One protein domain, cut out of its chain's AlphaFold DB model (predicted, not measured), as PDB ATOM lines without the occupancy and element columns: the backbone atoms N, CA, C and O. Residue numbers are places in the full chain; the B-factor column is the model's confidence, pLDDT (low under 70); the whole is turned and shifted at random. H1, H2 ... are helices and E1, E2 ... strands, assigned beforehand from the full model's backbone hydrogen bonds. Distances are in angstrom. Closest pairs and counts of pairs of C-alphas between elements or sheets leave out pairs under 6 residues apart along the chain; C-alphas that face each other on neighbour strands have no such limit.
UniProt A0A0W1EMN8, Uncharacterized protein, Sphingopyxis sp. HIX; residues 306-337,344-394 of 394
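What this domain is: This is residues 306 to 337 and 344 to 394 of the 394 residues of an uncharacterized protein of Sphingopyxis sp. HIX (UniProt A0A0W1EMN8). There is little regular structure: long loops gather about a small two-stranded hairpin, E1 and E2, with one helix, H1, off to a side. The printed part has 83 residues, 22 of them in named elements, in the order E1, E2, H1; the sheet is antiparallel, the class mixed. It is compact, with a radius of gyration of the C-alphas of 12.3 A and spans of 34 by 29 by 24 A.

Where its parts are: Residues 306 to 337 hold no named element; C-alpha 306 is at (-7.397, -26.781, 28.546). E1 is residues 354 to 358 and E2 residues 361 to 366. H1, residues 383 to 393, measures 15.5 A from first to last C-alpha, ending at (-22.047, -26.735, 15.111).

How they stand to each other: The hairpin E1 and E2 has a tight link; N 355 and O 366 are within hydrogen-bond range at 2.8 A. Residues 331 to 332 pair parallel with residues 354 to 355 of E1. H1 is apart from E1; its every O i to N i+4 pair is within hydrogen-bond range.

The domain as a whole: The farthest C-alphas, of Ala 335 and Arg 394, are 38.0 A apart. Residues 338 to 343 are not printed, with 13.7 A between C-alphas 337 and 344. The link E2 to H1 is long. Residues 324 to 337 and 344 to 348 have pLDDT under 70.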
ATOM      1  N   ALA A 306      -8.662 -26.843  27.814       95.81
ATOM      2  CA  ALA A 306      -7.397 -26.781  28.546       95.81
ATOM      3  C   ALA A 306      -7.144 -25.377  29.110       95.81
ATOM      4  O   ALA A 306      -7.555 -24.372  28.531       95.81
ATOM      5  N   THR A 307      -6.476 -25.264  30.261       95.31
ATOM      6  CA  THR A 307      -6.154 -23.964  30.870       95.31
ATOM      7  C   THR A 307      -4.920 -23.994  31.767       95.31
ATOM      8  O   THR A 307      -4.626 -24.991  32.413       95.31
ATOM      9  N   SER A 308      -4.234 -22.859  31.890       93.69
ATOM     10  CA  SER A 308      -3.220 -22.594  32.921       93.69
ATOM     11  C   SER A 308      -3.800 -22.329  34.314       93.69
ATOM     12  O   SER A 308      -3.062 -22.226  35.297       93.69
ATOM     13  N   LYS A 309      -5.122 -22.161  34.437       92.19
ATOM     14  CA  LYS A 309      -5.763 -21.788  35.700       92.19
ATOM     15  C   LYS A 309      -6.135 -23.030  36.511       92.19
ATOM     16  O   LYS A 309      -7.176 -23.631  36.291       92.19
ATOM     17  N   ALA A 310      -5.354 -23.314  37.552       88.00
ATOM     18  CA  ALA A 310      -5.646 -24.385  38.516       88.00
ATOM     19  C   ALA A 310      -6.964 -24.200  39.295       88.00
ATOM     20  O   ALA A 310      -7.447 -25.135  39.921       88.00
ATOM     21  N   ASN A 311      -7.507 -22.976  39.336       86.88
ATOM     22  CA  ASN A 311      -8.762 -22.679  40.022       86.88
ATOM     23  C   ASN A 311      -9.950 -22.909  39.061       86.88
ATOM     24  O   ASN A 311     -10.091 -22.116  38.124       86.88
ATOM     25  N   PRO A 312     -10.851 -23.876  39.332       86.06
ATOM     26  CA  PRO A 312     -11.998 -24.188  38.486       86.06
ATOM     27  C   PRO A 312     -12.900 -22.981  38.216       86.06
ATOM     28  O   PRO A 312     -13.419 -22.827  37.117       86.06
ATOM     29  N   ALA A 313     -13.047 -22.064  39.181       87.25
ATOM     30  CA  ALA A 313     -13.868 -20.860  39.018       87.25
ATOM     31  C   ALA A 313     -13.294 -19.864  37.991       87.25
ATOM     32  O   ALA A 313     -13.977 -18.924  37.576       87.25
ATOM     33  N   LYS A 314     -12.029 -20.048  37.596       91.00
ATOM     34  CA  LYS A 314     -11.344 -19.279  36.552       91.00
ATOM     35  C   LYS A 314     -11.193 -20.057  35.244       91.00
ATOM     36  O   LYS A 314     -10.733 -19.460  34.276       91.00
ATOM     37  N   ALA A 315     -11.554 -21.338  35.214       92.44
ATOM     38  CA  ALA A 315     -11.474 -22.143  34.008       92.44
ATOM     39  C   ALA A 315     -12.537 -21.704  32.978       92.44
ATOM     40  O   ALA A 315     -13.601 -21.201  33.368       92.44
ATOM     41  N   PRO A 316     -12.294 -21.924  31.675       95.19
ATOM     42  CA  PRO A 316     -13.268 -21.658  30.610       95.19
ATOM     43  C   PRO A 316     -14.625 -22.339  30.849       95.19
ATOM     44  O   PRO A 316     -15.674 -21.738  30.630       95.19
ATOM     45  N   TRP A 317     -14.616 -23.546  31.419       94.69
ATOM     46  CA  TRP A 317     -15.801 -24.362  31.706       94.69
ATOM     47  C   TRP A 317     -16.386 -24.175  33.115       94.69
ATOM     48  O   TRP A 317     -17.118 -25.034  33.608       94.69
ATOM     49  N   LYS A 318     -16.100 -23.056  33.794       92.62
ATOM     50  CA  LYS A 318     -16.582 -22.783  35.165       92.62
ATOM     51  C   LYS A 318     -18.100 -22.933  35.361       92.62
ATOM     52  O   LYS A 318     -18.552 -23.194  36.470       92.62
ATOM     53  N   THR A 319     -18.898 -22.753  34.308       91.88
ATOM     54  CA  THR A 319     -20.365 -22.899  34.338       91.88
ATOM     55  C   THR A 319     -20.833 -24.353  34.284       91.88
ATOM     56  O   THR A 319     -21.995 -24.620  34.571       91.88
ATOM     57  N   GLN A 320     -19.944 -25.284  33.935       89.31
ATOM     58  CA  GLN A 320     -20.219 -26.717  33.808       89.31
ATOM     59  C   GLN A 320     -19.688 -27.529  34.999       89.31
ATOM     60  O   GLN A 320     -19.835 -28.752  35.035       89.31
ATOM     61  N   LEU A 321     -19.063 -26.865  35.977       86.62
ATOM     62  CA  LEU A 321     -18.546 -27.515  37.176       86.62
ATOM     63  C   LEU A 321     -19.662 -28.262  37.899       86.62
ATOM     64  O   LEU A 321     -20.730 -27.718  38.172       86.62
ATOM     65  N   ASN A 322     -19.381 -29.509  38.260       81.25
ATOM     66  CA  ASN A 322     -20.336 -30.352  38.969       81.25
ATOM     67  C   ASN A 322     -19.711 -30.996  40.211       81.25
ATOM     68  O   ASN A 322     -20.093 -32.096  40.595       81.25
ATOM     69  N   LEU A 323     -18.752 -30.319  40.848       70.31
ATOM     70  CA  LEU A 323     -17.932 -30.829  41.958       70.31
ATOM     71  C   LEU A 323     -18.732 -31.247  43.214       70.31
ATOM     72  O   LEU A 323     -18.220 -32.016  44.019       70.31
ATOM     73  N   GLY A 324     -20.009 -30.867  43.338       67.88
ATOM     74  CA  GLY A 324     -20.818 -31.130  44.537       67.88
ATOM     75  C   GLY A 324     -20.353 -30.286  45.730       67.88
ATOM     76  O   GLY A 324     -19.728 -29.249  45.525       67.88
ATOM     77  N   ASP A 325     -20.617 -30.748  46.957       55.50
ATOM     78  CA  ASP A 325     -20.231 -30.065  48.212       55.50
ATOM     79  C   ASP A 325     -18.699 -30.012  48.447       55.50
ATOM     80  O   ASP A 325     -18.226 -29.373  49.387       55.50
ATOM     81  N   ASP A 326     -17.902 -30.642  47.577       55.31
ATOM     82  CA  ASP A 326     -16.433 -30.611  47.577       55.31
ATOM     83  C   ASP A 326     -15.871 -29.345  46.889       55.31
ATOM     84  O   ASP A 326     -14.838 -29.385  46.215       55.31
ATOM     85  N   GLU A 327     -16.510 -28.185  47.087       51.06
ATOM     86  CA  GLU A 327     -16.122 -26.875  46.517       51.06
ATOM     87  C   GLU A 327     -14.667 -26.455  46.847       51.06
ATOM     88  O   GLU A 327     -14.124 -25.522  46.254       51.06
ATOM     89  N   GLY A 328     -14.009 -27.160  47.775       51.91
ATOM     90  CA  GLY A 328     -12.616 -26.969  48.178       51.91
ATOM     91  C   GLY A 328     -11.591 -27.936  47.567       51.91
ATOM     92  O   GLY A 328     -10.426 -27.859  47.961       51.91
ATOM     93  N   ARG A 329     -11.962 -28.833  46.638       57.53
ATOM     94  CA  ARG A 329     -11.014 -29.711  45.911       57.53
ATOM     95  C   ARG A 329     -10.920 -29.310  44.433       57.53
ATOM     96  O   ARG A 329     -11.554 -29.922  43.579       57.53
ATOM     97  N   PRO A 330     -10.131 -28.267  44.120       53.72
ATOM     98  CA  PRO A 330     -10.078 -27.681  42.790       53.72
ATOM     99  C   PRO A 330      -9.166 -28.447  41.827       53.72
ATOM    100  O   PRO A 330      -9.240 -28.223  40.629       53.72
ATOM    101  N   THR A 331      -8.307 -29.345  42.306       57.81
ATOM    102  CA  THR A 331      -7.250 -29.931  41.480       57.81
ATOM    103  C   THR A 331      -7.060 -31.397  41.829       57.81
ATOM    104  O   THR A 331      -6.608 -31.709  42.927       57.81
ATOM    105  N   VAL A 332      -7.420 -32.301  40.916       62.09
ATOM    106  CA  VAL A 332      -7.025 -33.712  41.041       62.09
ATOM    107  C   VAL A 332      -5.557 -33.782  40.626       62.09
ATOM    108  O   VAL A 332      -5.219 -33.362  39.515       62.09
ATOM    109  N   SER A 333      -4.684 -34.233  41.529       58.03
ATOM    110  CA  SER A 333      -3.256 -34.361  41.230       58.03
ATOM    111  C   SER A 333      -3.027 -35.502  40.233       58.03
ATOM    112  O   SER A 333      -3.840 -36.422  40.144       58.03
ATOM    113  N   HIS A 334      -1.928 -35.469  39.473       54.22
ATOM    114  CA  HIS A 334      -1.599 -36.544  38.525       54.22
ATOM    115  C   HIS A 334      -1.467 -37.912  39.229       54.22
ATOM    116  O   HIS A 334      -1.888 -38.933  38.697       54.22
ATOM    117  N   ALA A 335      -0.978 -37.922  40.476       51.03
ATOM    118  CA  ALA A 335      -0.829 -39.129  41.293       51.03
ATOM    119  C   ALA A 335      -2.167 -39.807  41.647       51.03
ATOM    120  O   ALA A 335      -2.202 -41.013  41.880       51.03
ATOM    121  N   ASP A 336      -3.275 -39.059  41.647       52.47
ATOM    122  CA  ASP A 336      -4.615 -39.610  41.875       52.47
ATOM    123  C   ASP A 336      -5.208 -40.262  40.604       52.47
ATOM    124  O   ASP A 336      -6.263 -40.894  40.671       52.47
ATOM    125  N   GLN A 337      -4.552 -40.118  39.443       54.75
ATOM    126  CA  GLN A 337      -5.018 -40.648  38.153       54.75
ATOM    127  C   GLN A 337      -4.472 -42.052  37.860       54.75
ATOM    128  O   GLN A 337      -5.220 -42.897  37.364       54.75
ATOM    129  N   PRO A 344     -17.889 -43.369  37.200       54.53
ATOM    130  CA  PRO A 344     -18.575 -42.206  37.751       54.53
ATOM    131  C   PRO A 344     -18.800 -42.176  39.264       54.53
ATOM    132  O   PRO A 344     -18.909 -43.188  39.961       54.53
ATOM    133  N   ARG A 345     -19.009 -40.944  39.751       56.69
ATOM    134  CA  ARG A 345     -19.622 -40.660  41.056       56.69
ATOM    135  C   ARG A 345     -20.999 -41.336  41.187       56.69
ATOM    136  O   ARG A 345     -21.640 -41.649  40.177       56.69
ATOM    137  N   PRO A 346     -21.522 -41.497  42.420       46.34
ATOM    138  CA  PRO A 346     -22.903 -41.921  42.636       46.34
ATOM    139  C   PRO A 346     -23.870 -41.055  41.810       46.34
ATOM    140  O   PRO A 346     -23.957 -39.848  42.018       46.34
ATOM    141  N   GLY A 347     -24.562 -41.666  40.843       60.97
ATOM    142  CA  GLY A 347     -25.445 -40.969  39.895       60.97
ATOM    143  C   GLY A 347     -24.972 -40.954  38.437       60.97
ATOM    144  O   GLY A 347     -25.712 -40.467  37.587       60.97
ATOM    145  N   GLY A 348     -23.793 -41.502  38.125       67.56
ATOM    146  CA  GLY A 348     -23.413 -41.829  36.744       67.56
ATOM    147  C   GLY A 348     -22.939 -40.657  35.880       67.56
ATOM    148  O   GLY A 348     -22.710 -40.854  34.693       67.56
ATOM    149  N   LYS A 349     -22.825 -39.441  36.432       70.44
ATOM    150  CA  LYS A 349     -22.390 -38.265  35.667       70.44
ATOM    151  C   LYS A 349     -20.867 -38.105  35.703       70.44
ATOM    152  O   LYS A 349     -20.326 -38.107  36.816       70.44
ATOM    153  N   PRO A 350     -20.225 -37.836  34.549       76.38
ATOM    154  CA  PRO A 350     -18.806 -37.535  34.511       76.38
ATOM    155  C   PRO A 350     -18.450 -36.309  35.337       76.38
ATOM    156  O   PRO A 350     -19.181 -35.312  35.350       76.38
ATOM    157  N   LEU A 351     -17.342 -36.382  36.067       81.50
ATOM    158  CA  LEU A 351     -16.873 -35.280  36.906       81.50
ATOM    159  C   LEU A 351     -16.155 -34.223  36.042       81.50
ATOM    160  O   LEU A 351     -15.245 -34.541  35.279       81.50
ATOM    161  N   VAL A 352     -16.592 -32.965  36.185       88.12
ATOM    162  CA  VAL A 352     -16.045 -31.770  35.525       88.12
ATOM    163  C   VAL A 352     -15.394 -30.861  36.572       88.12
ATOM    164  O   VAL A 352     -16.076 -30.333  37.457       88.12
ATOM    165  N   GLY A 353     -14.076 -30.676  36.466       89.50
ATOM    166  CA  GLY A 353     -13.222 -29.911  37.385       89.50
ATOM    167  C   GLY A 353     -11.974 -29.361  36.689       89.50
ATOM    168  O   GLY A 353     -11.996 -29.172  35.485       89.50
ATOM    169  N   THR A 354     -10.885 -29.084  37.410       89.62
ATOM    170  CA  THR A 354      -9.569 -28.793  36.798       89.62
ATOM    171  C   THR A 354      -8.588 -29.900  37.163       89.62
ATOM    172  O   THR A 354      -8.037 -29.935  38.256       89.62
ATOM    173  N   VAL A 355      -8.413 -30.853  36.258       89.56
ATOM    174  CA  VAL A 355      -7.574 -32.043  36.422       89.56
ATOM    175  C   VAL A 355      -6.173 -31.740  35.893       89.56
ATOM    176  O   VAL A 355      -6.052 -31.233  34.784       89.56
ATOM    177  N   ALA A 356      -5.123 -32.007  36.676       89.50
ATOM    178  CA  ALA A 356      -3.748 -31.692  36.276       89.50
ATOM    179  C   ALA A 356      -3.277 -32.538  35.078       89.50
ATOM    180  O   ALA A 356      -3.558 -33.741  35.009       89.50
ATOM    181  N   GLY A 357      -2.522 -31.902  34.180       89.88
ATOM    182  CA  GLY A 357      -2.051 -32.449  32.910       89.88
ATOM    183  C   GLY A 357      -2.963 -32.067  31.748       89.88
ATOM    184  O   GLY A 357      -4.119 -32.474  31.706       89.88
ATOM    185  N   ALA A 358      -2.453 -31.279  30.815       92.69
ATOM    186  CA  ALA A 358      -3.092 -30.971  29.537       92.69
ATOM    187  C   ALA A 358      -2.050 -30.321  28.630       92.69
ATOM    188  O   ALA A 358      -1.002 -29.909  29.130       92.69
ATOM    189  N   HIS A 359      -2.353 -30.164  27.343       91.19
ATOM    190  CA  HIS A 359      -1.555 -29.373  26.407       91.19
ATOM    191  C   HIS A 359      -0.053 -29.664  26.576       91.19
ATOM    192  O   HIS A 359       0.774 -28.780  26.816       91.19
ATOM    193  N   TYR A 360       0.257 -30.965  26.602       88.88
ATOM    194  CA  TYR A 360       1.602 -31.525  26.678       88.88
ATOM    195  C   TYR A 360       2.363 -31.306  27.999       88.88
ATOM    196  O   TYR A 360       3.528 -31.694  28.091       88.88
ATOM    197  N   HIS A 361       1.744 -30.743  29.049       88.44
ATOM    198  CA  HIS A 361       2.426 -30.423  30.310       88.44
ATOM    199  C   HIS A 361       1.549 -30.592  31.566       88.44
ATOM    200  O   HIS A 361       0.401 -30.161  31.643       88.44
ATOM    201  N   GLU A 362       2.147 -31.104  32.646       88.62
ATOM    202  CA  GLU A 362       1.509 -31.237  33.970       88.62
ATOM    203  C   GLU A 362       1.030 -29.922  34.623       88.62
ATOM    204  O   GLU A 362       0.183 -29.957  35.513       88.62
ATOM    205  N   LYS A 363       1.563 -28.759  34.213       88.94
ATOM    206  CA  LYS A 363       1.210 -27.452  34.797       88.94
ATOM    207  C   LYS A 363      -0.120 -26.905  34.275       88.94
ATOM    208  O   LYS A 363      -0.631 -25.935  34.833       88.94
ATOM    209  N   TYR A 364      -0.633 -27.482  33.191       92.62
ATOM    210  CA  TYR A 364      -1.925 -27.141  32.613       92.62
ATOM    211  C   TYR A 364      -3.004 -28.094  33.124       92.62
ATOM    212  O   TYR A 364      -2.718 -29.148  33.695       92.62
ATOM    213  N   PHE A 365      -4.257 -27.691  32.959       93.00
ATOM    214  CA  PHE A 365      -5.414 -28.373  33.514       93.00
ATOM    215  C   PHE A 365      -6.454 -28.626  32.436       93.00
ATOM    216  O   PHE A 365      -6.703 -27.751  31.610       93.00
ATOM    217  N   ARG A 366      -7.101 -29.785  32.508       94.38
ATOM    218  CA  ARG A 366      -8.205 -30.221  31.643       94.38
ATOM    219  C   ARG A 366      -9.500 -30.412  32.446       94.38
ATOM    220  O   ARG A 366      -9.439 -30.494  33.678       94.38
ATOM    221  N   PRO A 367     -10.677 -30.489  31.806       93.62
ATOM    222  CA  PRO A 367     -11.955 -30.562  32.502       93.62
ATOM    223  C   PRO A 367     -12.248 -31.913  33.156       93.62
ATOM    224  O   PRO A 367     -13.005 -31.952  34.126       93.62
ATOM    225  N   SER A 368     -11.690 -33.015  32.646       90.69
ATOM    226  CA  SER A 368     -12.047 -34.366  33.092       90.69
ATOM    227  C   SER A 368     -10.853 -35.319  33.146       90.69
ATOM    228  O   SER A 368      -9.797 -35.063  32.573       90.69
ATOM    229  N   GLY A 369     -11.008 -36.425  33.876       85.69
ATOM    230  CA  GLY A 369      -9.999 -37.480  33.949       85.69
ATOM    231  C   GLY A 369      -9.845 -38.235  32.629       85.69
ATOM    232  O   GLY A 369      -8.719 -38.599  32.280       85.69
ATOM    233  N   ASP A 370     -10.948 -38.405  31.896       87.31
ATOM    234  CA  ASP A 370     -11.024 -39.165  30.651       87.31
ATOM    235  C   ASP A 370     -11.724 -38.367  29.540       87.31
ATOM    236  O   ASP A 370     -12.722 -37.681  29.776       87.31
ATOM    237  N   CYS A 371     -11.164 -38.416  28.334       94.25
ATOM    238  CA  CYS A 371     -11.628 -37.674  27.165       94.25
ATOM    239  C   CYS A 371     -10.954 -38.232  25.910       94.25
ATOM    240  O   CYS A 371      -9.776 -38.593  25.958       94.25
ATOM    241  N   LEU A 372     -11.650 -38.217  24.771       95.56
ATOM    242  CA  LEU A 372     -11.045 -38.557  23.481       95.56
ATOM    243  C   LEU A 372      -9.862 -37.638  23.115       95.56
ATOM    244  O   LEU A 372      -8.912 -38.108  22.504       95.56
ATOM    245  N   MET A 373      -9.856 -36.379  23.577       96.38
ATOM    246  CA  MET A 373      -8.711 -35.456  23.436       96.38
ATOM    247  C   MET A 373      -7.491 -35.843  24.293       96.38
ATOM    248  O   MET A 373      -6.437 -35.224  24.210       96.38
ATOM    249  N   ARG A 374      -7.623 -36.837  25.179       93.50
ATOM    250  CA  ARG A 374      -6.533 -37.346  26.026       93.50
ATOM    251  C   ARG A 374      -6.056 -38.719  25.573       93.50
ATOM    252  O   ARG A 374      -4.877 -39.037  25.698       93.50
ATOM    253  N   SER A 375      -6.989 -39.580  25.186       91.44
ATOM    254  CA  SER A 375      -6.721 -40.984  24.901       91.44
ATOM    255  C   SER A 375      -7.726 -41.516  23.897       91.44
ATOM    256  O   SER A 375      -8.933 -41.383  24.094       91.44
ATOM    257  N   LEU A 376      -7.243 -42.230  22.883       90.50
ATOM    258  CA  LEU A 376      -8.105 -42.958  21.954       90.50
ATOM    259  C   LEU A 376      -8.812 -44.143  22.618       90.50
ATOM    260  O   LEU A 376      -9.736 -44.697  22.028       90.50
ATOM    261  N   ALA A 377      -8.403 -44.559  23.821       89.56
ATOM    262  CA  ALA A 377      -9.132 -45.571  24.585       89.56
ATOM    263  C   ALA A 377     -10.409 -44.999  25.221       89.56
ATOM    264  O   ALA A 377     -11.343 -45.765  25.479       89.56
ATOM    265  N   ALA A 378     -10.479 -43.676  25.421       90.56
ATOM    266  CA  ALA A 378     -11.664 -43.022  25.955       90.56
ATOM    267  C   ALA A 378     -12.875 -43.298  25.044       90.56
ATOM    268  O   ALA A 378     -12.755 -43.265  23.815       90.56
ATOM    269  N   PRO A 379     -14.054 -43.602  25.608       88.44
ATOM    270  CA  PRO A 379     -15.222 -43.957  24.808       88.44
ATOM    271  C   PRO A 379     -15.834 -42.759  24.070       88.44
ATOM    272  O   PRO A 379     -16.530 -42.967  23.084       88.44
ATOM    273  N   HIS A 380     -15.616 -41.529  24.547       93.38
ATOM    274  CA  HIS A 380     -16.208 -40.308  23.997       93.38
ATOM    275  C   HIS A 380     -15.437 -39.052  24.444       93.38
ATOM    276  O   HIS A 380     -14.574 -39.095  25.326       93.38
ATOM    277  N   PHE A 381     -15.793 -37.894  23.885       96.94
ATOM    278  CA  PHE A 381     -15.398 -36.588  24.421       96.94
ATOM    279  C   PHE A 381     -15.917 -36.380  25.850       96.94
ATOM    280  O   PHE A 381     -16.997 -36.860  26.193       96.94
ATOM    281  N   CYS A 382     -15.194 -35.643  26.695       95.19
ATOM    282  CA  CYS A 382     -15.703 -35.253  28.013       95.19
ATOM    283  C   CYS A 382     -16.866 -34.240  27.886       95.19
ATOM    284  O   CYS A 382     -16.991 -33.598  26.839       95.19
ATOM    285  N   PRO A 383     -17.701 -34.023  28.924       94.62
ATOM    286  CA  PRO A 383     -18.866 -33.132  28.822       94.62
ATOM    287  C   PRO A 383     -18.553 -31.707  28.343       94.62
ATOM    288  O   PRO A 383     -19.347 -31.113  27.620       94.62
ATOM    289  N   VAL A 384     -17.379 -31.175  28.699       96.62
ATOM    290  CA  VAL A 384     -16.937 -29.841  28.264       96.62
ATOM    291  C   VAL A 384     -16.643 -29.810  26.768       96.62
ATOM    292  O   VAL A 384     -17.125 -28.915  26.077       96.62
ATOM    293  N   CYS A 385     -15.915 -30.807  26.261       98.00
ATOM    294  CA  CYS A 385     -15.658 -30.963  24.831       98.00
ATOM    295  C   CYS A 385     -16.959 -31.190  24.049       98.00
ATOM    296  O   CYS A 385     -17.166 -30.569  23.012       98.00
ATOM    297  N   GLN A 386     -17.868 -32.019  24.575       97.62
ATOM    298  CA  GLN A 386     -19.182 -32.256  23.972       97.62
ATOM    299  C   GLN A 386     -19.983 -30.955  23.829       97.62
ATOM    300  O   GLN A 386     -20.461 -30.649  22.740       97.62
ATOM    301  N   GLN A 387     -20.095 -30.164  24.904       97.44
ATOM    302  CA  GLN A 387     -20.820 -28.894  24.864       97.44
ATOM    303  C   GLN A 387     -20.177 -27.899  23.892       97.44
ATOM    304  O   GLN A 387     -20.892 -27.235  23.151       97.44
ATOM    305  N   HIS A 388     -18.844 -27.824  23.852       97.31
ATOM    306  CA  HIS A 388     -18.135 -26.951  22.913       97.31
ATOM    307  C   HIS A 388     -18.410 -27.327  21.452       97.31
ATOM    308  O   HIS A 388     -18.695 -26.450  20.641       97.31
ATOM    309  N   ILE A 389     -18.392 -28.622  21.121       96.94
ATOM    310  CA  ILE A 389     -18.753 -29.114  19.782       96.94
ATOM    311  C   ILE A 389     -20.208 -28.749  19.452       96.94
ATOM    312  O   ILE A 389     -20.479 -28.245  18.365       96.94
ATOM    313  N   ILE A 390     -21.140 -28.942  20.393       97.06
ATOM    314  CA  ILE A 390     -22.550 -28.557  20.214       97.06
ATOM    315  C   ILE A 390     -22.678 -27.057  19.923       97.06
ATOM    316  O   ILE A 390     -23.377 -26.681  18.987       97.06
ATOM    317  N   ASP A 391     -22.003 -26.211  20.699       95.31
ATOM    318  CA  ASP A 391     -22.054 -24.753  20.549       95.31
ATOM    319  C   ASP A 391     -21.407 -24.277  19.239       95.31
ATOM    320  O   ASP A 391     -21.771 -23.225  18.722       95.31
ATOM    321  N   LYS A 392     -20.442 -25.033  18.700       93.00
ATOM    322  CA  LYS A 392     -19.763 -24.720  17.435       93.00
ATOM    323  C   LYS A 392     -20.562 -25.093  16.194       93.00
ATOM    324  O   LYS A 392     -20.420 -24.426  15.175       93.00
ATOM    325  N   LEU A 393     -21.346 -26.165  16.265       92.44
ATOM    326  CA  LEU A 393     -22.047 -26.735  15.111       92.44
ATOM    327  C   LEU A 393     -23.522 -26.309  15.012       92.44
ATOM    328  O   LEU A 393     -24.199 -26.674  14.049       92.44
ATOM    329  N   ARG A 394     -24.023 -25.557  15.996       87.19
ATOM    330  CA  ARG A 394     -25.375 -24.979  16.030       87.19
ATOM    331  C   ARG A 394     -25.352 -23.489  15.744       87.19
ATOM    332  O   ARG A 394     -26.325 -23.033  15.101       87.19
TER     333      ARG A 394